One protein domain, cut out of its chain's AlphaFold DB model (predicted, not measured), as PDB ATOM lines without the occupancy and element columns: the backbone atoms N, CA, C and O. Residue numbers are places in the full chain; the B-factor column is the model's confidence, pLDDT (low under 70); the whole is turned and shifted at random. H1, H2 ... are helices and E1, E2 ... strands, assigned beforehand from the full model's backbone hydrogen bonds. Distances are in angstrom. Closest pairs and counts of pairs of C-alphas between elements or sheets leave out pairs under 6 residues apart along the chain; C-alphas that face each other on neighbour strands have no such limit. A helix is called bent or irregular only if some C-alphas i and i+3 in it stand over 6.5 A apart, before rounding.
ATOM      1  N   ARG A  10     -32.614  -8.587  43.622       92.56
ATOM      2  CA  ARG A  10     -31.853  -7.874  42.599       92.56
ATOM      3  C   ARG A  10     -30.438  -8.417  42.504       92.56
ATOM      4  O   ARG A  10     -29.795  -8.674  43.515       92.56
ATOM      5  N   ILE A  11     -29.974  -8.581  41.270       94.62
ATOM      6  CA  ILE A  11     -28.646  -9.101  40.948       94.62
ATOM      7  C   ILE A  11     -27.954  -8.029  40.111       94.62
ATOM      8  O   ILE A  11     -28.211  -7.897  38.913       94.62
ATOM      9  N   ASP A  12     -27.142  -7.210  40.770       94.75
ATOM     10  CA  ASP A  12     -26.327  -6.191  40.111       94.75
ATOM     11  C   ASP A  12     -24.984  -6.809  39.722       94.75
ATOM     12  O   ASP A  12     -24.396  -7.527  40.527       94.75
ATOM     13  N   PHE A  13     -24.490  -6.535  38.512       97.69
ATOM     14  CA  PHE A  13     -23.190  -7.040  38.078       97.69
ATOM     15  C   PHE A  13     -22.486  -6.149  37.059       97.69
ATOM     16  O   PHE A  13     -23.116  -5.373  36.334       97.69
ATOM     17  N   SER A  14     -21.173  -6.337  36.949       97.38
ATOM     18  CA  SER A  14     -20.365  -5.857  35.830       97.38
ATOM     19  C   SER A  14     -19.291  -6.877  35.476       97.38
ATOM     20  O   SER A  14     -18.674  -7.453  36.365       97.38
ATOM     21  N   LEU A  15     -19.056  -7.086  34.181       97.50
ATOM     22  CA  LEU A  15     -18.018  -8.000  33.705       97.50
ATOM     23  C   LEU A  15     -16.660  -7.288  33.590       97.50
ATOM     24  O   LEU A  15     -16.593  -6.198  33.013       97.50
ATOM     25  N   THR A  16     -15.582  -7.941  34.027       95.88
ATOM     26  CA  THR A  16     -14.185  -7.497  33.861       95.88
ATOM     27  C   THR A  16     -13.881  -7.247  32.388       95.88
ATOM     28  O   THR A  16     -14.165  -8.140  31.584       95.88
ATOM     29  N   PRO A  17     -13.325  -6.089  31.974       92.75
ATOM     30  CA  PRO A  17     -13.003  -5.809  30.573       92.75
ATOM     31  C   PRO A  17     -12.278  -6.973  29.888       92.75
ATOM     32  O   PRO A  17     -11.427  -7.622  30.485       92.75
ATOM     33  N   LEU A  18     -12.631  -7.266  28.633       88.50
ATOM     34  CA  LEU A  18     -12.195  -8.497  27.958       88.50
ATOM     35  C   LEU A  18     -10.663  -8.640  27.866       88.50
ATOM     36  O   LEU A  18     -10.145  -9.752  27.880       88.50
ATOM     37  N   ASP A  19      -9.943  -7.524  27.772       86.31
ATOM     38  CA  ASP A  19      -8.479  -7.455  27.744       86.31
ATOM     39  C   ASP A  19      -7.819  -7.651  29.120       86.31
ATOM     40  O   ASP A  19      -6.607  -7.863  29.187       86.31
ATOM     41  N   GLN A  20      -8.609  -7.611  30.194       89.38
ATOM     42  CA  GLN A  20      -8.192  -7.796  31.585       89.38
ATOM     43  C   GLN A  20      -8.603  -9.158  32.160       89.38
ATOM     44  O   GLN A  20      -8.127  -9.511  33.232       89.38
ATOM     45  N   VAL A  21      -9.440  -9.931  31.457       88.56
ATOM     46  CA  VAL A  21      -9.856 -11.272  31.898       88.56
ATOM     47  C   VAL A  21      -8.632 -12.178  32.053       88.56
ATOM     48  O   VAL A  21      -7.879 -12.411  31.096       88.56
ATOM     49  N   GLU A  22      -8.444 -12.708  33.262       77.44
ATOM     50  CA  GLU A  22      -7.324 -13.591  33.567       77.44
ATOM     51  C   GLU A  22      -7.414 -14.932  32.825       77.44
ATOM     52  O   GLU A  22      -8.475 -15.508  32.577       77.44
ATOM     53  N   ARG A  23      -6.245 -15.466  32.467       72.00
ATOM     54  CA  ARG A  23      -6.114 -16.722  31.720       72.00
ATOM     55  C   ARG A  23      -5.895 -17.866  32.700       72.00
ATOM     56  O   ARG A  23      -4.757 -18.175  33.046       72.00
ATOM     57  N   TRP A  24      -6.964 -18.512  33.145       59.62
ATOM     58  CA  TRP A  24      -6.852 -19.626  34.087       59.62
ATOM     59  C   TRP A  24      -6.571 -20.965  33.379       59.62
ATOM     60  O   TRP A  24      -7.099 -21.229  32.301       59.62
ATOM     61  N   GLY A  25      -5.724 -21.826  33.960       59.09
ATOM     62  CA  GLY A  25      -5.574 -23.230  33.531       59.09
ATOM     63  C   GLY A  25      -4.829 -23.508  32.211       59.09
ATOM     64  O   GLY A  25      -4.786 -24.658  31.785       59.09
ATOM     65  N   GLY A  26      -4.195 -22.502  31.594       60.12
ATOM     66  CA  GLY A  26      -3.296 -22.671  30.445       60.12
ATOM     67  C   GLY A  26      -3.791 -21.985  29.179       60.12
ATOM     68  O   GLY A  26      -4.432 -22.625  28.365       60.12
ATOM     69  N   ASN A  27      -3.462 -20.699  29.001       65.62
ATOM     70  CA  ASN A  27      -3.659 -19.849  27.808       65.62
ATOM     71  C   ASN A  27      -4.990 -19.949  27.028       65.62
ATOM     72  O   ASN A  27      -5.098 -19.302  25.991       65.62
ATOM     73  N   GLN A  28      -5.993 -20.700  27.478       73.38
ATOM     74  CA  GLN A  28      -7.244 -20.924  26.770       73.38
ATOM     75  C   GLN A  28      -8.389 -20.200  27.461       73.38
ATOM     76  O   GLN A  28      -8.699 -20.457  28.622       73.38
ATOM     77  N   LEU A  29      -9.041 -19.311  26.719       82.88
ATOM     78  CA  LEU A  29     -10.313 -18.741  27.136       82.88
ATOM     79  C   LEU A  29     -11.441 -19.717  26.794       82.88
ATOM     80  O   LEU A  29     -11.406 -20.414  25.782       82.88
ATOM     81  N   HIS A  30     -12.449 -19.744  27.653       88.25
ATOM     82  CA  HIS A  30     -13.679 -20.515  27.503       88.25
ATOM     83  C   HIS A  30     -14.841 -19.693  28.073       88.25
ATOM     84  O   HIS A  30     -14.613 -18.664  28.711       88.25
ATOM     85  N   TRP A  31     -16.085 -20.108  27.823       94.69
ATOM     86  CA  TRP A  31     -17.261 -19.286  28.119       94.69
ATOM     87  C   TRP A  31     -17.325 -18.846  29.586       94.69
ATOM     88  O   TRP A  31     -17.520 -17.666  29.856       94.69
ATOM     89  N   PHE A  32     -17.076 -19.768  30.521       93.88
ATOM     90  CA  PHE A  32     -17.074 -19.485  31.959       93.88
ATOM     91  C   PHE A  32     -16.065 -18.391  32.339       93.88
ATOM     92  O   PHE A  32     -16.446 -17.409  32.971       93.88
ATOM     93  N   ALA A  33     -14.813 -18.489  31.875       91.50
ATOM     94  CA  ALA A  33     -13.790 -17.472  32.132       91.50
ATOM     95  C   ALA A  33     -14.184 -16.084  31.598       91.50
ATOM     96  O   ALA A  33     -13.891 -15.067  32.215       91.50
ATOM     97  N   LEU A  34     -14.915 -16.020  30.481       94.00
ATOM     98  CA  LEU A  34     -15.405 -14.751  29.930       94.00
ATOM     99  C   LEU A  34     -16.511 -14.095  30.769       94.00
ATOM    100  O   LEU A  34     -16.871 -12.953  30.477       94.00
ATOM    101  N   THR A  35     -17.028 -14.782  31.788       96.56
ATOM    102  CA  THR A  35     -17.976 -14.225  32.763       96.56
ATOM    103  C   THR A  35     -17.302 -13.628  33.998       96.56
ATOM    104  O   THR A  35     -18.001 -13.263  34.937       96.56
ATOM    105  N   ASP A  36     -15.973 -13.534  34.009       95.31
ATOM    106  CA  ASP A  36     -15.219 -12.852  35.058       95.31
ATOM    107  C   ASP A  36     -15.734 -11.421  35.298       95.31
ATOM    108  O   ASP A  36     -16.077 -10.703  34.347       95.31
ATOM    109  N   GLY A  37     -15.830 -11.028  36.567       95.94
ATOM    110  CA  GLY A  37     -16.430  -9.769  36.984       95.94
ATOM    111  C   GLY A  37     -16.877  -9.746  38.439       95.94
ATOM    112  O   GLY A  37     -16.560 -10.618  39.240       95.94
ATOM    113  N   VAL A  38     -17.672  -8.728  38.757       96.31
ATOM    114  CA  VAL A  38     -18.194  -8.485  40.102       96.31
ATOM    115  C   VAL A  38     -19.715  -8.522  40.127       96.31
ATOM    116  O   VAL A  38     -20.368  -8.128  39.152       96.31
ATOM    117  N   TYR A  39     -20.289  -8.953  41.249       95.75
ATOM    118  CA  TYR A  39     -21.734  -8.927  41.459       95.75
ATOM    119  C   TYR A  39     -22.158  -8.744  42.916       95.75
ATOM    120  O   TYR A  39     -21.393  -8.955  43.856       95.75
ATOM    121  N   ARG A  40     -23.431  -8.378  43.096       94.12
ATOM    122  CA  ARG A  40     -24.103  -8.294  44.395       94.12
ATOM    123  C   ARG A  40     -25.523  -8.842  44.293       94.12
ATOM    124  O   ARG A  40     -26.286  -8.402  43.430       94.12
ATOM    125  N   LEU A  41     -25.891  -9.750  45.199       92.31
ATOM    126  CA  LEU A  41     -27.284 -10.162  45.390       92.31
ATOM    127  C   LEU A  41     -27.904  -9.311  46.495       92.31
ATOM    128  O   LEU A  41     -27.310  -9.125  47.559       92.31
ATOM    129  N   ARG A  42     -29.098  -8.788  46.236       91.88
ATOM    130  CA  ARG A  42     -29.843  -7.952  47.174       91.88
ATOM    131  C   ARG A  42     -31.247  -8.492  47.356       91.88
ATOM    132  O   ARG A  42     -31.931  -8.783  46.381       91.88
ATOM    133  N   PHE A  43     -31.659  -8.577  48.607       90.19
ATOM    134  CA  PHE A  43     -32.963  -9.011  49.070       90.19
ATOM    135  C   PHE A  43     -33.623  -7.828  49.784       90.19
ATOM    136  O   PHE A  43     -33.486  -7.666  51.000       90.19
ATOM    137  N   GLY A  44     -34.277  -6.948  49.020       86.38
ATOM    138  CA  GLY A  44     -34.669  -5.627  49.511       86.38
ATOM    139  C   GLY A  44     -33.460  -4.844  50.045       86.38
ATOM    140  O   GLY A  44     -32.496  -4.594  49.319       86.38
ATOM    141  N   ASP A  45     -33.493  -4.489  51.331       85.75
ATOM    142  CA  ASP A  45     -32.420  -3.732  51.994       85.75
ATOM    143  C   ASP A  45     -31.219  -4.594  52.417       85.75
ATOM    144  O   ASP A  45     -30.177  -4.058  52.801       85.75
ATOM    145  N   HIS A  46     -31.336  -5.921  52.338       87.50
ATOM    146  CA  HIS A  46     -30.272  -6.845  52.719       87.50
ATOM    147  C   HIS A  46     -29.412  -7.221  51.512       87.50
ATOM    148  O   HIS A  46     -29.929  -7.415  50.414       87.50
ATOM    149  N   ALA A  47     -28.104  -7.348  51.706       87.94
ATOM    150  CA  ALA A  47     -27.206  -7.952  50.730       87.94
ATOM    151  C   ALA A  47     -26.813  -9.349  51.213       87.94
ATOM    152  O   ALA A  47     -26.761  -9.601  52.416       87.94
ATOM    153  N   PHE A  48     -26.587 -10.265  50.279       85.81
ATOM    154  CA  PHE A  48     -25.998 -11.556  50.605       85.81
ATOM    155  C   PHE A  48     -25.157 -12.049  49.430       85.81
ATOM    156  O   PHE A  48     -25.712 -12.332  48.370       85.81
ATOM    157  N   PRO A  49     -23.839 -12.191  49.577       86.56
ATOM    158  CA  PRO A  49     -23.008 -11.772  50.713       86.56
ATOM    159  C   PRO A  49     -23.095 -10.258  50.989       86.56
ATOM    160  O   PRO A  49     -23.574  -9.505  50.140       86.56
ATOM    161  N   ASP A  50     -22.655  -9.814  52.172       84.38
ATOM    162  CA  ASP A  50     -22.656  -8.382  52.531       84.38
ATOM    163  C   ASP A  50     -21.773  -7.559  51.580       84.38
ATOM    164  O   ASP A  50     -22.141  -6.462  51.143       84.38
ATOM    165  N   ASP A  51     -20.618  -8.124  51.234       87.00
ATOM    166  CA  ASP A  51     -19.654  -7.529  50.324       87.00
ATOM    167  C   ASP A  51     -19.957  -7.874  48.860       87.00
ATOM    168  O   ASP A  51     -20.649  -8.835  48.524       87.00
ATOM    169  N   GLU A  52     -19.413  -7.053  47.963       91.38
ATOM    170  CA  GLU A  52     -19.377  -7.385  46.541       91.38
ATOM    171  C   GLU A  52     -18.522  -8.631  46.305       91.38
ATOM    172  O   GLU A  52     -17.458  -8.791  46.906       91.38
ATOM    173  N   VAL A  53     -18.990  -9.503  45.418       92.94
ATOM    174  CA  VAL A  53     -18.287 -10.732  45.078       92.94
ATOM    175  C   VAL A  53     -17.552 -10.537  43.764       92.94
ATOM    176  O   VAL A  53     -18.189 -10.360  42.730       92.94
ATOM    177  N   ASP A  54     -16.225 -10.608  43.821       93.62
ATOM    178  CA  ASP A  54     -15.336 -10.671  42.660       93.62
ATOM    179  C   ASP A  54     -15.124 -12.140  42.269       93.62
ATOM    180  O   ASP A  54     -14.338 -12.868  42.886       93.62
ATOM    181  N   TYR A  55     -15.958 -12.620  41.344       93.38
ATOM    182  CA  TYR A  55     -15.967 -14.007  40.894       93.38
ATOM    183  C   TYR A  55     -16.762 -14.173  39.595       93.38
ATOM    184  O   TYR A  55     -17.595 -13.348  39.227       93.38
ATOM    185  N   TYR A  56     -16.587 -15.314  38.929       94.81
ATOM    186  CA  TYR A  56     -17.282 -15.635  37.685       94.81
ATOM    187  C   TYR A  56     -18.810 -15.588  37.827       94.81
ATOM    188  O   TYR A  56     -19.412 -16.380  38.560       94.81
ATOM    189  N   LEU A  57     -19.448 -14.715  37.043       96.69
ATOM    190  CA  LEU A  57     -20.901 -14.533  37.023       96.69
ATOM    191  C   LEU A  57     -21.654 -15.802  36.622       96.69
ATOM    192  O   LEU A  57     -22.790 -16.015  37.048       96.69
ATOM    193  N   ALA A  58     -21.016 -16.660  35.823       96.44
ATOM    194  CA  ALA A  58     -21.544 -17.970  35.483       96.44
ATOM    195  C   ALA A  58     -21.872 -18.801  36.728       96.44
ATOM    196  O   ALA A  58     -22.876 -19.500  36.716       96.44
ATOM    197  N   ARG A  59     -21.077 -18.707  37.802       94.69
ATOM    198  CA  ARG A  59     -21.254 -19.560  38.980       94.69
ATOM    199  C   ARG A  59     -22.554 -19.247  39.714       94.69
ATOM    200  O   ARG A  59     -23.371 -20.141  39.894       94.69
ATOM    201  N   VAL A  60     -22.781 -17.978  40.054       94.94
ATOM    202  CA  VAL A  60     -24.023 -17.561  40.723       94.94
ATOM    203  C   VAL A  60     -25.243 -17.743  39.819       94.94
ATOM    204  O   VAL A  60     -26.321 -18.100  40.284       94.94
ATOM    205  N   TRP A  61     -25.081 -17.551  38.507       97.69
ATOM    206  CA  TRP A  61     -26.143 -17.815  37.540       97.69
ATOM    207  C   TRP A  61     -26.518 -19.301  37.475       97.69
ATOM    208  O   TRP A  61     -27.699 -19.625  37.568       97.69
ATOM    209  N   GLU A  62     -25.541 -20.199  37.352       97.25
ATOM    210  CA  GLU A  62     -25.757 -21.650  37.352       97.25
ATOM    211  C   GLU A  62     -26.399 -22.119  38.658       97.25
ATOM    212  O   GLU A  62     -27.382 -22.856  38.626       97.25
ATOM    213  N   ASP A  63     -25.892 -21.642  39.791       95.06
ATOM    214  CA  ASP A  63     -26.397 -21.977  41.118       95.06
ATOM    215  C   ASP A  63     -27.869 -21.580  41.284       95.06
ATOM    216  O   ASP A  63     -28.691 -22.401  41.695       95.06
ATOM    217  N   LEU A  64     -28.247 -20.364  40.877       95.69
ATOM    218  CA  LEU A  64     -29.646 -19.931  40.914       95.69
ATOM    219  C   LEU A  64     -30.541 -20.744  39.968       95.69
ATOM    220  O   LEU A  64     -31.692 -21.012  40.311       95.69
ATOM    221  N   LEU A  65     -30.044 -21.149  38.794       97.12
ATOM    222  CA  LEU A  65     -30.803 -22.008  37.878       97.12
ATOM    223  C   LEU A  65     -30.991 -23.426  38.427       97.12
ATOM    224  O   LEU A  65     -32.060 -24.004  38.239       97.12
ATOM    225  N   VAL A  66     -29.979 -23.986  39.091       95.00
ATOM    226  CA  VAL A  66     -30.056 -25.306  39.734       95.00
ATOM    227  C   VAL A  66     -31.005 -25.272  40.931       95.00
ATOM    228  O   VAL A  66     -31.800 -26.193  41.104       95.00
ATOM    229  N   LEU A  67     -30.966 -24.194  41.718       95.25
ATOM    230  CA  LEU A  67     -31.829 -24.003  42.880       95.25
ATOM    231  C   LEU A  67     -33.296 -23.757  42.493       95.25
ATOM    232  O   LEU A  67     -34.198 -24.234  43.181       95.25
ATOM    233  N   ALA A  68     -33.556 -22.995  41.423       96.88
ATOM    234  CA  ALA A  68     -34.891 -22.480  41.111       96.88
ATOM    235  C   ALA A  68     -36.008 -23.545  41.092       96.88
ATOM    236  O   ALA A  68     -37.040 -23.296  41.718       96.88
ATOM    237  N   PRO A  69     -35.849 -24.734  40.475       96.56
ATOM    238  CA  PRO A  69     -36.882 -25.766  40.511       96.56
ATOM    239  C   PRO A  69     -37.259 -26.195  41.928       96.56
ATOM    240  O   PRO A  69     -38.445 -26.405  42.183       96.56
ATOM    241  N   ALA A  70     -36.272 -26.323  42.822       94.44
ATOM    242  CA  ALA A  70     -36.484 -26.667  44.223       94.44
ATOM    243  C   ALA A  70     -37.126 -25.501  44.967       94.44
ATOM    244  O   ALA A  70     -38.240 -25.637  45.446       94.44
ATOM    245  N   ALA A  71     -36.522 -24.313  44.932       95.44
ATOM    246  CA  ALA A  71     -37.068 -23.119  45.578       95.44
ATOM    247  C   ALA A  71     -38.532 -22.813  45.186       95.44
ATOM    248  O   ALA A  71     -39.296 -22.301  45.998       95.44
ATOM    249  N   LEU A  72     -38.939 -23.126  43.950       96.44
ATOM    250  CA  LEU A  72     -40.303 -22.921  43.453       96.44
ATOM    251  C   LEU A  72     -41.294 -24.036  43.821       96.44
ATOM    252  O   LEU A  72     -42.505 -23.849  43.632       96.44
ATOM    253  N   GLU A  73     -40.812 -25.177  44.307       94.75
ATOM    254  CA  GLU A  73     -41.643 -26.261  44.815       94.75
ATOM    255  C   GLU A  73     -42.303 -25.837  46.136       94.75
ATOM    256  O   GLU A  73     -41.616 -25.384  47.053       94.75
ATOM    257  N   PRO A  74     -43.636 -25.955  46.265       93.75
ATOM    258  CA  PRO A  74     -44.298 -25.664  47.529       93.75
ATOM    259  C   PRO A  74     -43.832 -26.642  48.610       93.75
ATOM    260  O   PRO A  74     -43.730 -27.845  48.361       93.75
ATOM    261  N   VAL A  75     -43.612 -26.135  49.825       92.62
ATOM    262  CA  VAL A  75     -43.286 -26.990  50.969       92.62
ATOM    263  C   VAL A  75     -44.424 -27.991  51.192       92.62
ATOM    264  O   VAL A  75     -45.584 -27.586  51.327       92.62
ATOM    265  N   PRO A  76     -44.122 -29.297  51.245       90.75
ATOM    266  CA  PRO A  76     -45.096 -30.323  51.588       90.75
ATOM    267  C   PRO A  76     -45.739 -30.058  52.952       90.75
ATOM    268  O   PRO A  76     -45.076 -29.610  53.884       90.75
ATOM    269  N   ALA A  77     -47.041 -30.331  53.083       88.62
ATOM    270  CA  ALA A  77     -47.817 -29.944  54.267       88.62
ATOM    271  C   ALA A  77     -47.249 -30.498  55.589       88.62
ATOM    272  O   ALA A  77     -47.340 -29.845  56.621       88.62
ATOM    273  N   ASP A  78     -46.647 -31.683  55.547       86.31
ATOM    274  CA  ASP A  78     -46.008 -32.356  56.679       86.31
ATOM    275  C   ASP A  78     -44.590 -31.844  56.993       86.31
ATOM    276  O   ASP A  78     -44.030 -32.217  58.021       86.31
ATOM    277  N   LEU A  79     -44.022 -30.971  56.153       89.19
ATOM    278  CA  LEU A  79     -42.722 -30.318  56.354       89.19
ATOM    279  C   LEU A  79     -42.844 -28.823  56.706       89.19
ATOM    280  O   LEU A  79     -41.830 -28.149  56.885       89.19
ATOM    281  N   VAL A  80     -44.062 -28.284  56.828       90.12
ATOM    282  CA  VAL A  80     -44.280 -26.858  57.142       90.12
ATOM    283  C   VAL A  80     -43.698 -26.484  58.506       90.12
ATOM    284  O   VAL A  80     -42.984 -25.488  58.612       90.12
ATOM    285  N   ASP A  81     -43.958 -27.286  59.537       87.56
ATOM    286  CA  ASP A  81     -43.462 -27.020  60.894       87.56
ATOM    287  C   ASP A  81     -41.929 -27.131  60.952       87.56
ATOM    288  O   ASP A  81     -41.268 -26.398  61.689       87.56
ATOM    289  N   LEU A  82     -41.346 -27.989  60.106       87.00
ATOM    290  CA  LEU A  82     -39.900 -28.112  59.964       87.00
ATOM    291  C   LEU A  82     -39.274 -26.822  59.417       87.00
ATOM    292  O   LEU A  82     -38.369 -26.273  60.039       87.00
ATOM    293  N   VAL A  83     -39.752 -26.309  58.277       87.31
ATOM    294  CA  VAL A  83     -39.173 -25.094  57.663       87.31
ATOM    295  C   VAL A  83     -39.454 -23.820  58.464       87.31
ATOM    296  O   VAL A  83     -38.841 -22.786  58.223       87.31
ATOM    297  N   ARG A  84     -40.379 -23.874  59.427       86.62
ATOM    298  CA  ARG A  84     -40.603 -22.806  60.412       86.62
ATOM    299  C   ARG A  84     -39.685 -22.903  61.632       86.62
ATOM    300  O   ARG A  84     -39.730 -22.020  62.487       86.62
ATOM    301  N   GLY A  85     -38.887 -23.966  61.738       83.19
ATOM    302  CA  GLY A  85     -38.055 -24.248  62.905       83.19
ATOM    303  C   GLY A  85     -38.858 -24.662  64.144       83.19
ATOM    304  O   GLY A  85     -38.337 -24.608  65.256       83.19
ATOM    305  N   GLU A  86     -40.122 -25.060  63.978       82.75
ATOM    306  CA  GLU A  86     -40.982 -25.551  65.065       82.75
ATOM    307  C   GLU A  86     -40.666 -27.015  65.412       82.75
ATOM    308  O   GLU A  86     -40.948 -27.479  66.520       82.75
ATOM    309  N   VAL A  87     -40.028 -27.728  64.480       80.25
ATOM    310  CA  VAL A  87     -39.539 -29.099  64.631       80.25
ATOM    311  C   VAL A  87     -38.090 -29.170  64.147       80.25
ATOM    312  O   VAL A  87     -37.700 -28.473  63.215       80.25
ATOM    313  N   VAL A  88     -37.278 -30.013  64.784       78.38
ATOM    314  CA  VAL A  88     -35.897 -30.288  64.359       78.38
ATOM    315  C   VAL A  88     -35.899 -31.492  63.419       78.38
ATOM    316  O   VAL A  88     -36.609 -32.463  63.684       78.38
ATOM    317  N   ILE A  89     -35.098 -31.447  62.349       77.31
ATOM    318  CA  ILE A  89     -34.890 -32.607  61.468       77.31
ATOM    319  C   ILE A  89     -34.404 -33.779  62.322       77.31
ATOM    320  O   ILE A  89     -33.384 -33.677  63.002       77.31
ATOM    321  N   ASN A  90     -35.144 -34.884  62.296       75.69
ATOM    322  CA  ASN A  90     -34.641 -36.158  62.784       75.69
ATOM    323  C   ASN A  90     -33.799 -36.777  61.663       75.69
ATOM    324  O   ASN A  90     -34.310 -36.932  60.557       75.69
ATOM    325  N   ASP A  91     -32.550 -37.157  61.941       70.81
ATOM    326  CA  ASP A  91     -31.662 -37.818  60.971       70.81
ATOM    327  C   ASP A  91     -32.261 -39.129  60.414       70.81
ATOM    328  O   ASP A  91     -31.852 -39.609  59.358       70.81
ATOM    329  N   GLU A  92     -33.257 -39.702  61.099       72.44
ATOM    330  CA  GLU A  92     -34.026 -40.859  60.629       72.44
ATOM    331  C   GLU A  92     -35.092 -40.502  59.568       72.44
ATOM    332  O   GLU A  92     -35.526 -41.381  58.823       72.44
ATOM    333  N   ASP A  93     -35.502 -39.231  59.448       79.06
ATOM    334  CA  ASP A  93     -36.391 -38.738  58.384       79.06
ATOM    335  C   ASP A  93     -35.569 -38.274  57.173       79.06
ATOM    336  O   ASP A  93     -35.459 -37.091  56.841       79.06
ATOM    337  N   LEU A  94     -34.978 -39.258  56.493       77.31
ATOM    338  CA  LEU A  94     -34.139 -39.043  55.312       77.31
ATOM    339  C   LEU A  94     -34.864 -38.279  54.196       77.31
ATOM    340  O   LEU A  94     -34.220 -37.580  53.414       77.31
ATOM    341  N   ALA A  95     -36.194 -38.373  54.121       78.75
ATOM    342  CA  ALA A  95     -36.973 -37.642  53.131       78.75
ATOM    343  C   ALA A  95     -37.061 -36.151  53.450       78.75
ATOM    344  O   ALA A  95     -36.886 -35.333  52.545       78.75
ATOM    345  N   ALA A  96     -37.277 -35.797  54.719       77.94
ATOM    346  CA  ALA A  96     -37.193 -34.414  55.170       77.94
ATOM    347  C   ALA A  96     -35.780 -33.850  54.962       77.94
ATOM    348  O   ALA A  96     -35.641 -32.750  54.435       77.94
ATOM    349  N   LEU A  97     -34.734 -34.620  55.292       78.94
ATOM    350  CA  LEU A  97     -33.342 -34.197  55.114       78.94
ATOM    351  C   LEU A  97     -32.976 -33.980  53.639       78.94
ATOM    352  O   LEU A  97     -32.359 -32.968  53.304       78.94
ATOM    353  N   HIS A  98     -33.357 -34.903  52.753       81.38
ATOM    354  CA  HIS A  98     -33.099 -34.787  51.317       81.38
ATOM    355  C   HIS A  98     -33.840 -33.588  50.724       81.38
ATOM    356  O   HIS A  98     -33.230 -32.750  50.063       81.38
ATOM    357  N   TRP A  99     -35.137 -33.453  51.036       86.31
ATOM    358  CA  TRP A  99     -35.918 -32.301  50.599       86.31
ATOM    359  C   TRP A  99     -35.280 -30.998  51.086       86.31
ATOM    360  O   TRP A  99     -35.049 -30.109  50.276       86.31
ATOM    361  N   TYR A 100     -34.925 -30.907  52.371       81.25
ATOM    362  CA  TYR A 100     -34.299 -29.722  52.956       81.25
ATOM    363  C   TYR A 100     -32.946 -29.397  52.306       81.25
ATOM    364  O   TYR A 100     -32.675 -28.240  51.999       81.25
ATOM    365  N   SER A 101     -32.115 -30.404  52.029       82.12
ATOM    366  CA  SER A 101     -30.779 -30.205  51.448       82.12
ATOM    367  C   SER A 101     -30.827 -29.680  50.014       82.12
ATOM    368  O   SER A 101     -30.034 -28.818  49.652       82.12
ATOM    369  N   ASP A 102     -31.786 -30.131  49.207       87.88
ATOM    370  CA  ASP A 102     -31.948 -29.655  47.824       87.88
ATOM    371  C   ASP A 102     -32.379 -28.183  47.720       87.88
ATOM    372  O   ASP A 102     -32.310 -27.565  46.659       87.88
ATOM    373  N   HIS A 103     -32.874 -27.636  48.824       89.94
ATOM    374  CA  HIS A 103     -33.329 -26.259  48.957       89.94
ATOM    375  C   HIS A 103     -32.236 -25.333  49.516       89.94
ATOM    376  O   HIS A 103     -32.491 -24.161  49.802       89.94
ATOM    377  N   TYR A 104     -31.020 -25.854  49.673       90.56
ATOM    378  CA  TYR A 104     -29.860 -25.118  50.139       90.56
ATOM    379  C   TYR A 104     -28.965 -24.715  48.967       90.56
ATOM    380  O   TYR A 104     -28.609 -25.539  48.125       90.56
ATOM    381  N   LEU A 105     -28.551 -23.450  48.945       89.88
ATOM    382  CA  LEU A 105     -27.569 -22.950  47.994       89.88
ATOM    383  C   LEU A 105     -26.243 -22.675  48.690       89.88
ATOM    384  O   LEU A 105     -26.152 -21.785  49.535       89.88
ATOM    385  N   ASP A 106     -25.218 -23.437  48.313       86.38
ATOM    386  CA  ASP A 106     -23.861 -23.304  48.837       86.38
ATOM    387  C   ASP A 106     -23.067 -22.250  48.051       86.38
ATOM    388  O   ASP A 106     -22.884 -22.349  46.837       86.38
ATOM    389  N   PHE A 107     -22.549 -21.260  48.777       84.12
ATOM    390  CA  PHE A 107     -21.674 -20.209  48.258       84.12
ATOM    391  C   PHE A 107     -20.214 -20.443  48.664       84.12
ATOM    392  O   PHE A 107     -19.478 -19.486  48.863       84.12
ATOM    393  N   GLY A 108     -19.755 -21.692  48.783       83.75
ATOM    394  CA  GLY A 108     -18.399 -22.029  49.239       83.75
ATOM    395  C   GLY A 108     -17.239 -21.451  48.409       83.75
ATOM    396  O   GLY A 108     -16.090 -21.494  48.846       83.75
ATOM    397  N   TYR A 109     -17.519 -20.884  47.231       84.06
ATOM    398  CA  TYR A 109     -16.568 -20.102  46.430       84.06
ATOM    399  C   TYR A 109     -16.469 -18.626  46.854       84.06
ATOM    400  O   TYR A 109     -15.573 -17.920  46.398       84.06
ATOM    401  N   VAL A 110     -17.352 -18.164  47.737       83.94
ATOM    402  CA  VAL A 110     -17.301 -16.850  48.372       83.94
ATOM    403  C   VAL A 110     -16.749 -16.992  49.785       83.94
ATOM    404  O   VAL A 110     -17.247 -17.752  50.617       83.94
ATOM    405  N   GLN A 111     -15.710 -16.219  50.086       77.81
ATOM    406  CA  GLN A 111     -15.063 -16.261  51.387       77.81
ATOM    407  C   GLN A 111     -16.026 -15.866  52.520       77.81
ATOM    408  O   GLN A 111     -16.665 -14.822  52.481       77.81
ATOM    409  N   GLY A 112     -16.082 -16.691  53.570       73.50
ATOM    410  CA  GLY A 112     -16.843 -16.392  54.792       73.50
ATOM    411  C   GLY A 112     -18.343 -16.682  54.708       73.50
ATOM    412  O   GLY A 112     -19.043 -16.505  55.702       73.50
ATOM    413  N   VAL A 113     -18.827 -17.187  53.574       74.31
ATOM    414  CA  VAL A 113     -20.242 -17.481  53.341       74.31
ATOM    415  C   VAL A 113     -20.431 -18.992  53.293       74.31
ATOM    416  O   VAL A 113     -19.663 -19.701  52.651       74.31
ATOM    417  N   ARG A 114     -21.433 -19.507  54.014       74.62
ATOM    418  CA  ARG A 114     -21.760 -20.944  53.991       74.62
ATOM    419  C   ARG A 114     -22.858 -21.268  52.989       74.62
ATOM    420  O   ARG A 114     -22.809 -22.325  52.379       74.62
ATOM    421  N   GLY A 115     -23.846 -20.388  52.846       86.31
ATOM    422  CA  GLY A 115     -24.999 -20.601  51.981       86.31
ATOM    423  C   GLY A 115     -26.295 -20.055  52.563       86.31
ATOM    424  O   GLY A 115     -26.290 -19.427  53.627       86.31
ATOM    425  N   CYS A 116     -27.390 -20.283  51.847       89.75
ATOM    426  CA  CYS A 116     -28.729 -19.874  52.249       89.75
ATOM    427  C   CYS A 116     -29.773 -20.939  51.896       89.75
ATOM    428  O   CYS A 116     -29.659 -21.640  50.891       89.75
ATOM    429  N   GLN A 117     -30.786 -21.052  52.748       92.81
ATOM    430  CA  GLN A 117     -31.915 -21.959  52.600       92.81
ATOM    431  C   GLN A 117     -33.069 -21.229  51.913       92.81
ATOM    432  O   GLN A 117     -33.362 -20.084  52.257       92.81
ATOM    433  N   TRP A 118     -33.740 -21.889  50.973       95.44
ATOM    434  CA  TRP A 118     -34.847 -21.325  50.202       95.44
ATOM    435  C   TRP A 118     -36.058 -22.235  50.262       95.44
ATOM    436  O   TRP A 118     -35.929 -23.429  50.065       95.44
ATOM    437  N   TRP A 119     -37.254 -21.711  50.492       95.69
ATOM    438  CA  TRP A 119     -38.461 -22.537  50.437       95.69
ATOM    439  C   TRP A 119     -39.693 -21.708  50.128       95.69
ATOM    440  O   TRP A 119     -39.725 -20.505  50.378       95.69
ATOM    441  N   ARG A 120     -40.735 -22.348  49.602       95.62
ATOM    442  CA  ARG A 120     -41.970 -21.671  49.207       95.62
ATOM    443  C   ARG A 120     -43.152 -22.091  50.072       95.62
ATOM    444  O   ARG A 120     -43.518 -23.263  50.103       95.62
ATOM    445  N   LEU A 121     -43.802 -21.112  50.696       94.31
ATOM    446  CA  LEU A 121     -45.117 -21.259  51.320       94.31
ATOM    447  C   LEU A 121     -46.126 -20.434  50.518       94.31
ATOM    448  O   LEU A 121     -45.962 -19.224  50.365       94.31
ATOM    449  N   ASP A 122     -47.154 -21.094  49.984       92.12
ATOM    450  CA  ASP A 122     -48.116 -20.491  49.053       92.12
ATOM    451  C   ASP A 122     -47.399 -19.765  47.902       92.12
ATOM    452  O   ASP A 122     -46.608 -20.387  47.206       92.12
ATOM    453  N   ASP A 123     -47.621 -18.469  47.687       94.44
ATOM    454  CA  ASP A 123     -46.938 -17.677  46.647       94.44
ATOM    455  C   ASP A 123     -45.788 -16.814  47.195       94.44
ATOM    456  O   ASP A 123     -45.366 -15.833  46.571       94.44
ATOM    457  N   VAL A 124     -45.264 -17.186  48.363       95.19
ATOM    458  CA  VAL A 124     -44.173 -16.492  49.047       95.19
ATOM    459  C   VAL A 124     -42.953 -17.398  49.134       95.19
ATOM    460  O   VAL A 124     -43.002 -18.507  49.660       95.19
ATOM    461  N   LEU A 125     -41.840 -16.890  48.623       96.00
ATOM    462  CA  LEU A 125     -40.527 -17.488  48.748       96.00
ATOM    463  C   LEU A 125     -39.839 -16.925  49.993       96.00
ATOM    464  O   LEU A 125     -39.762 -15.711  50.175       96.00
ATOM    465  N   HIS A 126     -39.354 -17.814  50.840       94.56
ATOM    466  CA  HIS A 126     -38.571 -17.528  52.027       94.56
ATOM    467  C   HIS A 126     -37.105 -17.811  51.730       94.56
ATOM    468  O   HIS A 126     -36.791 -18.813  51.089       94.56
ATOM    469  N   VAL A 127     -36.229 -16.933  52.210       93.50
ATOM    470  CA  VAL A 127     -34.780 -17.095  52.109       93.50
ATOM    471  C   VAL A 127     -34.170 -16.818  53.472       93.50
ATOM    472  O   VAL A 127     -34.409 -15.758  54.055       93.50
ATOM    473  N   GLU A 128     -33.398 -17.769  53.980       91.38
ATOM    474  CA  GLU A 128     -32.757 -17.679  55.289       91.38
ATOM    475  C   GLU A 128     -31.258 -17.936  55.189       91.38
ATOM    476  O   GLU A 128     -30.795 -18.843  54.497       91.38
ATOM    477  N   TRP A 129     -30.492 -17.124  55.906       90.25
ATOM    478  CA  TRP A 129     -29.062 -17.300  56.129       90.25
ATOM    479  C   TRP A 129     -28.710 -16.791  57.532       90.25
ATOM    480  O   TRP A 129     -29.554 -16.181  58.193       90.25
ATOM    481  N   PRO A 130     -27.491 -17.038  58.047       86.69
ATOM    482  CA  PRO A 130     -27.155 -16.700  59.427       86.69
ATOM    483  C   PRO A 130     -27.479 -15.242  59.793       86.69
ATOM    484  O   PRO A 130     -26.854 -14.314  59.288       86.69
ATOM    485  N   GLY A 131     -28.448 -15.056  60.696       86.12
ATOM    486  CA  GLY A 131     -28.867 -13.745  61.208       86.12
ATOM    487  C   GLY A 131     -29.955 -13.026  60.402       86.12
ATOM    488  O   GLY A 131     -30.389 -11.956  60.826       86.12
ATOM    489  N   HIS A 132     -30.427 -13.595  59.290       88.06
ATOM    490  CA  HIS A 132     -31.365 -12.937  58.386       88.06
ATOM    491  C   HIS A 132     -32.422 -13.898  57.841       88.06
ATOM    492  O   HIS A 132     -32.127 -15.013  57.419       88.06
ATOM    493  N   HIS A 133     -33.659 -13.411  57.782       91.50
ATOM    494  CA  HIS A 133     -34.776 -14.079  57.127       91.50
ATOM    495  C   HIS A 133     -35.541 -13.042  56.325       91.50
ATOM    496  O   HIS A 133     -35.961 -12.020  56.868       91.50
ATOM    497  N   VAL A 134     -35.709 -13.297  55.035       92.00
ATOM    498  CA  VAL A 134     -36.454 -12.424  54.129       92.00
ATOM    499  C   VAL A 134     -37.507 -13.229  53.393       92.00
ATOM    500  O   VAL A 134     -37.362 -14.429  53.155       92.00
ATOM    501  N   THR A 135     -38.576 -12.547  53.005       94.12
ATOM    502  CA  THR A 135     -39.622 -13.117  52.152       94.12
ATOM    503  C   THR A 135     -39.809 -12.284  50.904       94.12
ATOM    504  O   THR A 135     -39.708 -11.066  50.978       94.12
ATOM    505  N   MET A 136     -40.132 -12.914  49.778       95.06
ATOM    506  CA  MET A 136     -40.494 -12.228  48.537       95.06
ATOM    507  C   MET A 136     -41.600 -12.983  47.788       95.06
ATOM    508  O   MET A 136     -41.742 -14.191  47.965       95.06
ATOM    509  N   PRO A 137     -42.392 -12.321  46.930       95.88
ATOM    510  CA  PRO A 137     -43.301 -13.027  46.032       95.88
ATOM    511  C   PRO A 137     -42.542 -13.955  45.073       95.88
ATOM    512  O   PRO A 137     -41.493 -13.579  44.549       95.88
ATOM    513  N   VAL A 138     -43.110 -15.121  44.759       95.88
ATOM    514  CA  VAL A 138     -42.564 -16.031  43.728       95.88
ATOM    515  C   VAL A 138     -42.388 -15.318  42.378       95.88
ATOM    516  O   VAL A 138     -41.391 -15.514  41.680       95.88
ATOM    517  N   GLU A 139     -43.323 -14.437  42.025       95.38
ATOM    518  CA  GLU A 139     -43.231 -13.607  40.821       95.38
ATOM    519  C   GLU A 139     -41.994 -12.695  40.838       95.38
ATOM    520  O   GLU A 139     -41.304 -12.576  39.829       95.38
ATOM    521  N   ALA A 140     -41.654 -12.105  41.989       95.12
ATOM    522  CA  ALA A 140     -40.489 -11.233  42.109       95.12
ATOM    523  C   ALA A 140     -39.179 -12.013  41.911       95.12
ATOM    524  O   ALA A 140     -38.304 -11.564  41.171       95.12
ATOM    525  N   PHE A 141     -39.068 -13.208  42.501       95.81
ATOM    526  CA  PHE A 141     -37.920 -14.095  42.293       95.81
ATOM    527  C   PHE A 141     -37.763 -14.498  40.820       95.81
ATOM    528  O   PHE A 141     -36.694 -14.332  40.229       95.81
ATOM    529  N   THR A 142     -38.837 -15.002  40.205       97.06
ATOM    530  CA  THR A 142     -38.801 -15.469  38.810       97.06
ATOM    531  C   THR A 142     -38.514 -14.332  37.828       97.06
ATOM    532  O   THR A 142     -37.745 -14.522  36.880       97.06
ATOM    533  N   ALA A 143     -39.051 -13.133  38.074       96.44
ATOM    534  CA  ALA A 143     -38.737 -11.935  37.304       96.44
ATOM    535  C   ALA A 143     -37.263 -11.526  37.447       96.44
ATOM    536  O   ALA A 143     -36.608 -11.249  36.439       96.44
ATOM    537  N   ALA A 144     -36.719 -11.540  38.668       96.75
ATOM    538  CA  ALA A 144     -35.321 -11.211  38.931       96.75
ATOM    539  C   ALA A 144     -34.355 -12.178  38.233       96.75
ATOM    540  O   ALA A 144     -33.445 -11.741  37.525       96.75
ATOM    541  N   LEU A 145     -34.589 -13.490  38.361       97.62
ATOM    542  CA  LEU A 145     -33.774 -14.519  37.714       97.62
ATOM    543  C   LEU A 145     -33.847 -14.428  36.183       97.62
ATOM    544  O   LEU A 145     -32.826 -14.528  35.502       97.62
ATOM    545  N   THR A 146     -35.038 -14.166  35.636       98.38
ATOM    546  CA  THR A 146     -35.233 -13.941  34.194       98.38
ATOM    547  C   THR A 146     -34.468 -12.710  33.712       98.38
ATOM    548  O   THR A 146     -33.779 -12.763  32.690       98.38
ATOM    549  N   GLY A 147     -34.562 -11.602  34.451       98.19
ATOM    550  CA  GLY A 147     -33.854 -10.364  34.142       98.19
ATOM    551  C   GLY A 147     -32.340 -10.553  34.156       98.19
ATOM    552  O   GLY A 147     -31.667 -10.172  33.198       98.19
ATOM    553  N   PHE A 148     -31.816 -11.208  35.194       98.19
ATOM    554  CA  PHE A 148     -30.394 -11.519  35.301       98.19
ATOM    555  C   PHE A 148     -29.916 -12.419  34.161       98.19
ATOM    556  O   PHE A 148     -28.936 -12.085  33.496       98.19
ATOM    557  N   HIS A 149     -30.635 -13.508  33.871       98.62
ATOM    558  CA  HIS A 149     -30.305 -14.399  32.761       98.62
ATOM    559  C   HIS A 149     -30.232 -13.640  31.431       98.62
ATOM    560  O   HIS A 149     -29.231 -13.737  30.723       98.62
ATOM    561  N   HIS A 150     -31.248 -12.841  31.094       98.62
ATOM    562  CA  HIS A 150     -31.245 -12.079  29.846       98.62
ATOM    563  C   HIS A 150     -30.109 -11.055  29.783       98.62
ATOM    564  O   HIS A 150     -29.463 -10.932  28.742       98.62
ATOM    565  N   ALA A 151     -29.839 -10.344  30.880       98.62
ATOM    566  CA  ALA A 151     -28.757  -9.368  30.942       98.62
ATOM    567  C   ALA A 151     -27.383 -10.034  30.758       98.62
ATOM    568  O   ALA A 151     -26.583  -9.569  29.943       98.62
ATOM    569  N   LEU A 152     -27.131 -11.150  31.451       98.56
ATOM    570  CA  LEU A 152     -25.886 -11.905  31.325       98.56
ATOM    571  C   LEU A 152     -25.728 -12.483  29.913       98.56
ATOM    572  O   LEU A 152     -24.674 -12.316  29.301       98.56
ATOM    573  N   MET A 153     -26.771 -13.107  29.356       98.69
ATOM    574  CA  MET A 153     -26.721 -13.649  27.996       98.69
ATOM    575  C   MET A 153     -26.487 -12.552  26.952       98.69
ATOM    576  O   MET A 153     -25.706 -12.754  26.030       98.69
ATOM    577  N   ALA A 154     -27.101 -11.375  27.102       98.69
ATOM    578  CA  ALA A 154     -26.874 -10.251  26.197       98.69
ATOM    579  C   ALA A 154     -25.437  -9.706  26.287       98.69
ATOM    580  O   ALA A 154     -24.826  -9.412  25.258       98.69
ATOM    581  N   ALA A 155     -24.881  -9.592  27.496       98.25
ATOM    582  CA  ALA A 155     -23.494  -9.174  27.690       98.25
ATOM    583  C   ALA A 155     -22.507 -10.201  27.104       98.25
ATOM    584  O   ALA A 155     -21.537  -9.834  26.437       98.25
ATOM    585  N   MET A 156     -22.790 -11.494  27.279       98.06
ATOM    586  CA  MET A 156     -21.985 -12.568  26.703       98.06
ATOM    587  C   MET A 156     -22.086 -12.620  25.179       98.06
ATOM    588  O   MET A 156     -21.057 -12.759  24.527       98.06
ATOM    589  N   GLU A 157     -23.260 -12.394  24.589       98.25
ATOM    590  CA  GLU A 157     -23.430 -12.291  23.132       98.25
ATOM    591  C   GLU A 157     -22.495 -11.230  22.532       98.25
ATOM    592  O   GLU A 157     -21.858 -11.462  21.501       98.25
ATOM    593  N   GLN A 158     -22.367 -10.075  23.194       97.25
ATOM    594  CA  GLN A 158     -21.448  -9.018  22.768       97.25
ATOM    595  C   GLN A 158     -19.985  -9.480  22.820       97.25
ATOM    596  O   GLN A 158     -19.234  -9.221  21.877       97.25
ATOM    597  N   ARG A 159     -19.584 -10.204  23.875       95.06
ATOM    598  CA  ARG A 159     -18.229 -10.771  23.993       95.06
ATOM    599  C   ARG A 159     -17.951 -11.820  22.930       95.06
ATOM    600  O   ARG A 159     -16.911 -11.744  22.280       95.06
ATOM    601  N   VAL A 160     -18.878 -12.751  22.698       95.75
ATOM    602  CA  VAL A 160     -18.708 -13.783  21.666       95.75
ATOM    603  C   VAL A 160     -18.543 -13.132  20.291       95.75
ATOM    604  O   VAL A 160     -17.593 -13.459  19.583       95.75
ATOM    605  N   ARG A 161     -19.367 -12.131  19.946       96.06
ATOM    606  CA  ARG A 161     -19.212 -11.368  18.690       96.06
ATOM    607  C   ARG A 161     -17.883 -10.628  18.593       96.06
ATOM    608  O   ARG A 161     -17.299 -10.547  17.512       96.06
ATOM    609  N   HIS A 162     -17.404 -10.062  19.698       93.69
ATOM    610  CA  HIS A 162     -16.091  -9.429  19.722       93.69
ATOM    611  C   HIS A 162     -14.996 -10.450  19.398       93.69
ATOM    612  O   HIS A 162     -14.205 -10.217  18.490       93.69
ATOM    613  N   CYS A 163     -15.001 -11.610  20.059       91.88
ATOM    614  CA  CYS A 163     -14.047 -12.684  19.785       91.88
ATOM    615  C   CYS A 163     -14.137 -13.210  18.340       91.88
ATOM    616  O   CYS A 163     -13.111 -13.515  17.741       91.88
ATOM    617  N   GLU A 164     -15.338 -13.282  17.760       93.62
ATOM    618  CA  GLU A 164     -15.547 -13.690  16.362       93.62
ATOM    619  C   GLU A 164     -14.978 -12.688  15.349       93.62
ATOM    620  O   GLU A 164     -14.484 -13.090  14.296       93.62
ATOM    621  N   THR A 165     -15.058 -11.389  15.643       93.75
ATOM    622  CA  THR A 165     -14.722 -10.328  14.677       93.75
ATOM    623  C   THR A 165     -13.319  -9.760  14.849       93.75
ATOM    624  O   THR A 165     -12.663  -9.455  13.857       93.75
ATOM    625  N   GLN A 166     -12.864  -9.598  16.091       89.00
ATOM    626  CA  GLN A 166     -11.571  -9.004  16.442       89.00
ATOM    627  C   GLN A 166     -10.536 -10.057  16.862       89.00
ATOM    628  O   GLN A 166      -9.348  -9.751  16.948       89.00
ATOM    629  N   GLY A 167     -10.968 -11.300  17.096       81.88
ATOM    630  CA  GLY A 167     -10.127 -12.350  17.658       81.88
ATOM    631  C   GLY A 167      -9.917 -12.193  19.165       81.88
ATOM    632  O   GLY A 167     -10.600 -11.428  19.844       81.88
ATOM    633  N   VAL A 168      -8.966 -12.955  19.698       79.50
ATOM    634  CA  VAL A 168      -8.499 -12.857  21.091       79.50
ATOM    635  C   VAL A 168      -7.070 -12.318  21.130       79.50
ATOM    636  O   VAL A 168      -6.354 -12.438  20.129       79.50
ATOM    637  N   PRO A 169      -6.615 -11.746  22.264       76.56
ATOM    638  CA  PRO A 169      -5.247 -11.262  22.394       76.56
ATOM    639  C   PRO A 169      -4.204 -12.316  21.974       76.56
ATOM    640  O   PRO A 169      -4.382 -13.500  22.286       76.56
ATOM    641  N   PRO A 170      -3.092 -11.927  21.319       75.88
ATOM    642  CA  PRO A 170      -2.069 -12.866  20.861       75.88
ATOM    643  C   PRO A 170      -1.577 -13.818  21.959       75.88
ATOM    644  O   PRO A 170      -1.397 -13.433  23.117       75.88
ATOM    645  N   GLY A 171      -1.350 -15.080  21.585       76.75
ATOM    646  CA  GLY A 171      -0.945 -16.140  22.515       76.75
ATOM    647  C   GLY A 171      -2.088 -16.731  23.349       76.75
ATOM    648  O   GLY A 171      -1.828 -17.603  24.177       76.75
ATOM    649  N   THR A 172      -3.328 -16.289  23.118       80.69
ATOM    650  CA  THR A 172      -4.539 -16.846  23.728       80.69
ATOM    651  C   THR A 172      -5.181 -17.855  22.781       80.69
ATOM    652  O   THR A 172      -5.471 -17.534  21.630       80.69
ATOM    653  N   GLY A 173      -5.403 -19.078  23.250       83.31
ATOM    654  CA  GLY A 173      -6.237 -20.052  22.559       83.31
ATOM    655  C   GLY A 173      -7.713 -19.777  22.836       83.31
ATOM    656  O   GLY A 173      -8.104 -19.557  23.977       83.31
ATOM    657  N   LEU A 174      -8.546 -19.797  21.804       87.00
ATOM    658  CA  LEU A 174      -9.997 -19.793  21.954       87.00
ATOM    659  C   LEU A 174     -10.604 -20.602  20.808       87.00
ATOM    660  O   LEU A 174     -10.410 -20.257  19.641       87.00
ATOM    661  N   ASP A 175     -11.359 -21.654  21.131       90.31
ATOM    662  CA  ASP A 175     -12.262 -22.277  20.160       90.31
ATOM    663  C   ASP A 175     -13.492 -21.378  20.003       90.31
ATOM    664  O   ASP A 175     -14.472 -21.506  20.731       90.31
ATOM    665  N   VAL A 176     -13.428 -20.435  19.062       91.94
ATOM    666  CA  VAL A 176     -14.517 -19.478  18.807       91.94
ATOM    667  C   VAL A 176     -15.812 -20.201  18.418       91.94
ATOM    668  O   VAL A 176     -16.896 -19.817  18.853       91.94
ATOM    669  N   ALA A 177     -15.710 -21.284  17.643       92.44
ATOM    670  CA  ALA A 177     -16.879 -22.057  17.244       92.44
ATOM    671  C   ALA A 177     -17.486 -22.803  18.444       92.44
ATOM    672  O   ALA A 177     -18.708 -22.865  18.576       92.44
ATOM    673  N   GLY A 178     -16.644 -23.354  19.321       93.62
ATOM    674  CA  GLY A 178     -17.046 -23.932  20.606       93.62
ATOM    675  C   GLY A 178     -17.717 -22.917  21.518       93.62
ATOM    676  O   GLY A 178     -18.818 -23.180  21.992       93.62
ATOM    677  N   LEU A 179     -17.121 -21.734  21.666       94.69
ATOM    678  CA  LEU A 179     -17.668 -20.637  22.463       94.69
ATOM    679  C   LEU A 179     -19.072 -20.236  21.993       94.69
ATOM    680  O   LEU A 179     -19.977 -20.086  22.812       94.69
ATOM    681  N   ARG A 180     -19.273 -20.091  20.677       97.25
ATOM    682  CA  ARG A 180     -20.585 -19.785  20.092       97.25
ATOM    683  C   ARG A 180     -21.608 -20.881  20.387       97.25
ATOM    684  O   ARG A 180     -22.727 -20.565  20.781       97.25
ATOM    685  N   ARG A 181     -21.240 -22.157  20.216       97.69
ATOM    686  CA  ARG A 181     -22.135 -23.288  20.520       97.69
ATOM    687  C   ARG A 181     -22.526 -23.316  21.994       97.69
ATOM    688  O   ARG A 181     -23.708 -23.443  22.287       97.69
ATOM    689  N   GLU A 182     -21.557 -23.168  22.894       97.69
ATOM    690  CA  GLU A 182     -21.817 -23.131  24.336       97.69
ATOM    691  C   GLU A 182     -22.721 -21.949  24.713       97.69
ATOM    692  O   GLU A 182     -23.656 -22.109  25.492       97.69
ATOM    693  N   HIS A 183     -22.508 -20.772  24.116       98.25
ATOM    694  CA  HIS A 183     -23.358 -19.615  24.378       98.25
ATOM    695  C   HIS A 183     -24.816 -19.828  23.940       98.25
ATOM    696  O   HIS A 183     -25.731 -19.491  24.691       98.25
ATOM    697  N   GLU A 184     -25.042 -20.398  22.751       98.44
ATOM    698  CA  GLU A 184     -26.398 -20.708  22.284       98.44
ATOM    699  C   GLU A 184     -27.075 -21.785  23.136       98.44
ATOM    700  O   GLU A 184     -28.265 -21.665  23.417       98.44
ATOM    701  N   ASP A 185     -26.327 -22.790  23.601       98.38
ATOM    702  CA  ASP A 185     -26.848 -23.805  24.520       98.38
ATOM    703  C   ASP A 185     -27.302 -23.179  25.849       98.38
ATOM    704  O   ASP A 185     -28.455 -23.340  26.254       98.38
ATOM    705  N   ARG A 186     -26.449 -22.363  26.477       98.31
ATOM    706  CA  ARG A 186     -26.727 -21.719  27.773       98.31
ATOM    707  C   ARG A 186     -27.939 -20.784  27.751       98.31
ATOM    708  O   ARG A 186     -28.645 -20.677  28.755       98.31
ATOM    709  N   LYS A 187     -28.257 -20.165  26.607       98.31
ATOM    710  CA  LYS A 187     -29.491 -19.369  26.416       98.31
ATOM    711  C   LYS A 187     -30.773 -20.191  26.574       98.31
ATOM    712  O   LYS A 187     -31.842 -19.621  26.776       98.31
ATOM    713  N   THR A 188     -30.694 -21.518  26.493       98.25
ATOM    714  CA  THR A 188     -31.860 -22.401  26.635       98.25
ATOM    715  C   THR A 188     -32.146 -22.809  28.082       98.25
ATOM    716  O   THR A 188     -33.224 -23.332  28.358       98.25
ATOM    717  N   TRP A 189     -31.227 -22.546  29.021       98.31
ATOM    718  CA  TRP A 189     -31.267 -23.125  30.369       98.31
ATOM    719  C   TRP A 189     -32.307 -22.489  31.309       98.31
ATOM    720  O   TRP A 189     -32.746 -23.136  32.256       98.31
ATOM    721  N   LEU A 190     -32.762 -21.255  31.050       98.50
ATOM    722  CA  LEU A 190     -33.722 -20.572  31.933       98.50
ATOM    723  C   LEU A 190     -35.104 -21.242  31.942       98.50
ATOM    724  O   LEU A 190     -35.682 -21.482  32.998       98.50
ATOM    725  N   ALA A 191     -35.651 -21.538  30.762       97.69
ATOM    726  CA  ALA A 191     -37.001 -22.081  30.636       97.69
ATOM    727  C   ALA A 191     -37.228 -23.403  31.404       97.69
ATOM    728  O   ALA A 191     -38.287 -23.535  32.022       97.69
ATOM    729  N   PRO A 192     -36.309 -24.392  31.385       97.00
ATOM    730  CA  PRO A 192     -36.446 -25.576  32.227       97.00
ATOM    731  C   PRO A 192     -36.240 -25.274  33.717       97.00
ATOM    732  O   PRO A 192     -36.968 -25.843  34.523       97.00
ATOM    733  N   ALA A 193     -35.330 -24.366  34.089       97.00
ATOM    734  CA  ALA A 193     -35.065 -24.013  35.489       97.00
ATOM    735  C   ALA A 193     -36.262 -23.351  36.198       97.00
ATOM    736  O   ALA A 193     -36.459 -23.527  37.394       97.00
ATOM    737  N   LEU A 194     -37.100 -22.611  35.467       97.31
ATOM    738  CA  LEU A 194     -38.298 -21.976  36.034       97.31
ATOM    739  C   LEU A 194     -39.485 -22.934  36.214       97.31
ATOM    740  O   LEU A 194     -40.550 -22.512  36.661       97.31
ATOM    741  N   ARG A 195     -39.344 -24.213  35.849       96.06
ATOM    742  CA  ARG A 195     -40.382 -25.215  36.100       96.06
ATOM    743  C   ARG A 195     -40.205 -25.733  37.524       96.06
ATOM    744  O   ARG A 195     -39.166 -26.335  37.793       96.06
ATOM    745  N   PRO A 196     -41.192 -25.542  38.421       90.75
ATOM    746  CA  PRO A 196     -41.125 -26.126  39.750       90.75
ATOM    747  C   PRO A 196     -40.932 -27.633  39.633       90.75
ATOM    748  O   PRO A 196     -41.580 -28.283  38.803       90.75
ATOM    749  N   ARG A 197     -40.054 -28.190  40.462       88.12
ATOM    750  CA  ARG A 197     -39.967 -29.643  40.580       88.12
ATOM    751  C   ARG A 197     -41.210 -30.181  41.290       88.12
ATOM    752  O   ARG A 197     -41.969 -29.448  41.921       88.12
ATOM    753  N   THR A 198     -41.429 -31.483  41.168       84.81
ATOM    754  CA  THR A 198     -42.448 -32.194  41.943       84.81
ATOM    755  C   THR A 198     -41.794 -33.431  42.528       84.81
ATOM    756  O   THR A 198     -41.611 -34.437  41.843       84.81
ATOM    757  N   THR A 199     -41.383 -33.322  43.781       84.50
ATOM    758  CA  THR A 199     -40.717 -34.375  44.534       84.50
ATOM    759  C   THR A 199     -41.768 -35.372  45.012       84.50
ATOM    760  O   THR A 199     -42.656 -35.037  45.796       84.50
ATOM    761  N   ASP A 200     -41.672 -36.629  44.569       82.50
ATOM    762  CA  ASP A 200     -42.465 -37.720  45.144       82.50
ATOM    763  C   ASP A 200     -41.866 -38.112  46.500       82.50
ATOM    764  O   ASP A 200     -41.068 -39.045  46.610       82.50
ATOM    765  N   LEU A 201     -42.253 -37.386  47.551       78.62
ATOM    766  CA  LEU A 201     -41.813 -37.681  48.915       78.62
ATOM    767  C   LEU A 201     -42.153 -39.109  49.345       78.62
ATOM    768  O   LEU A 201     -41.419 -39.704  50.129       78.62
ATOM    769  N   ALA A 202     -43.247 -39.684  48.842       81.06
ATOM    770  CA  ALA A 202     -43.594 -41.054  49.178       81.06
ATOM    771  C   ALA A 202     -42.589 -42.039  48.564       81.06
ATOM    772  O   ALA A 202     -42.285 -43.048  49.193       81.06
ATOM    773  N   ALA A 203     -42.064 -41.767  47.365       78.88
ATOM    774  CA  ALA A 203     -40.962 -42.536  46.791       78.88
ATOM    775  C   ALA A 203     -39.655 -42.338  47.562       78.88
ATOM    776  O   ALA A 203     -39.009 -43.337  47.864       78.88
ATOM    777  N   VAL A 204     -39.311 -41.100  47.942       76.56
ATOM    778  CA  VAL A 204     -38.106 -40.820  48.749       76.56
ATOM    779  C   VAL A 204     -38.152 -41.575  50.082       76.56
ATOM    780  O   VAL A 204     -37.173 -42.196  50.463       76.56
ATOM    781  N   ARG A 205     -39.311 -41.613  50.751       77.06
ATOM    782  CA  ARG A 205     -39.511 -42.349  52.016       77.06
ATOM    783  C   ARG A 205     -39.467 -43.876  51.884       77.06
ATOM    784  O   ARG A 205     -39.394 -44.561  52.898       77.06
ATOM    785  N   ARG A 206     -39.602 -44.420  50.669       78.19
ATOM    786  CA  ARG A 206     -39.551 -45.870  50.398       78.19
ATOM    787  C   ARG A 206     -38.163 -46.357  49.964       78.19
ATOM    788  O   ARG A 206     -37.999 -47.572  49.857       78.19
ATOM    789  N   ALA A 207     -37.252 -45.444  49.626       64.94
ATOM    790  CA  ALA A 207     -35.891 -45.740  49.178       64.94
ATOM    791  C   ALA A 207     -34.975 -46.066  50.364       64.94
ATOM    792  O   ALA A 207     -34.084 -46.923  50.170       64.94
TER     793      ALA A 207
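AT A GLANCE: This is residues 10 to 207 of the 207 residues of an uncharacterized protein of Saccharothrix variisporea (UniProt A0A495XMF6). An elongated body is built along one long helix, H4, with the strand hairpin E1 and E2 alongside it, E1 next to the helix, and with H5 folded back beside the later part of H4. H1 lies in the middle; a small twisted sheet, E3 to E5, stands where H4 begins, the short helices H2, H3 and H7 lie toward that end, and the loop of residues 16 to 36 and the H4 to H5 link lie toward the other. The printed part has 198 residues, with seven named helices and five named strands in the order E1 E2 H1 H2 H3 E3 E4 E5 H4 H5 H6 H7; the class is mixed, helices and strands. Both sheets are antiparallel, in the orders E1 - E2 and E3 - E4 - E5. The whole is compact, with a radius of gyration of the C-alphas of 19.2 A, and spans 60 by 35 by 30 A.

HOW THE PARTS SIT: E1, residues 10 to 15, and E2, residues 37 to 43, form an antiparallel hairpin at 174 degrees, with N 12 and O 40 within hydrogen-bond range at 3.0 A. Residues 38 to 39 of E2 also pair with residues 53 to 54. H1, residues 57 to 71, comes closest to E2 at the C-alphas of Gly 37 and Leu 57, 6.5 A apart. H1 is irregular, but only just: C-alphas 66 and 69 are 6.9 A apart. H2, residues 77 to 83, is irregular too, with C-alphas 78 and 81 7.3 A apart. H3, residues 94 to 102, is close to but not clearly touching H2, the closest C-alphas being those of Leu 79 and Ala 96 at 7.0 A, at a steep tilt of 63 degrees, the same way. E3, residues 116 to 121, E4, residues 124 to 129, and E5, residues 132 to 137, make a meander, each strand the antiparallel neighbour of the one before. N 119 and O 126 are 3.0 A apart across E3 and E4, and N 127 and O 134 are 2.9 A apart across E4 and E5, both within hydrogen-bond range. The sheet is only just strongly twisted, its C-alphas lying up to 4.2 A off the best plane. H1 only grazes this sheet, with residues 67 to 71. H4, residues 138 to 166, also only grazes it, with residues 138 to 143. H4 comes closest to E1 at the C-alphas of Ala 144 and Arg 10, 6.1 A apart, while E2 and H4 are apart. H1 and H4 only just touch, with 3 pairs of C-alphas within 8 A, the closest being Trp 61 and His 149 at 7.2 A, at a shallow tilt of 30 degrees, opposite ways. H5, residues 176 to 186, forms a helical hairpin with H4 at a shallow tilt of 11 degrees, the closest C-alphas being those of Glu 164 and Val 176 at 6.4 A. H6, residues 190 to 193, touches H1, the closest C-alphas being those of Leu 65 and Ala 193 at 5.3 A. H7, residues 201 to 204, only just touches H3, with 3 pairs of C-alphas within 8 A, the closest being Ala 95 and Val 204 at 5.5 A. Every O i to N i+4 pair is within hydrogen-bond range in H3, H4 and H5, against 9 of 11 in H1 and 1 of 3 in H2, where 2 of 4 O i to N i+3 pairs are; H6 and H7 are too short for an O i to N i+4 pair.

IN THESE COORDINATES: E1 begins at C-alpha 10, (-31.853, -7.874, 42.599), and is 16.4 A long; E2 is 20.5 A and H1 20.2 A. E3, E4 and E5 measure 16.5 A, 16.7 A and 17.2 A. H4 runs 41.9 A from C-alpha 138 at (-42.564, -16.031, 43.728), and H5 is 15.3 A. H7 ends at C-alpha 204, (-38.106, -40.820, 48.749).

THE WHOLE: The C-alphas farthest apart are those of Glu 86 and Pro 170, 60.2 A. The printed part has no cut and ends at residue 207, the chain's last. The links E1 to E2, E2 to H1 and H3 to E3 are long, with 21, 13 and 13 residues. The mean pLDDT of the printed part is 89.5; residues 24 to 27 and residue 207 are under 70.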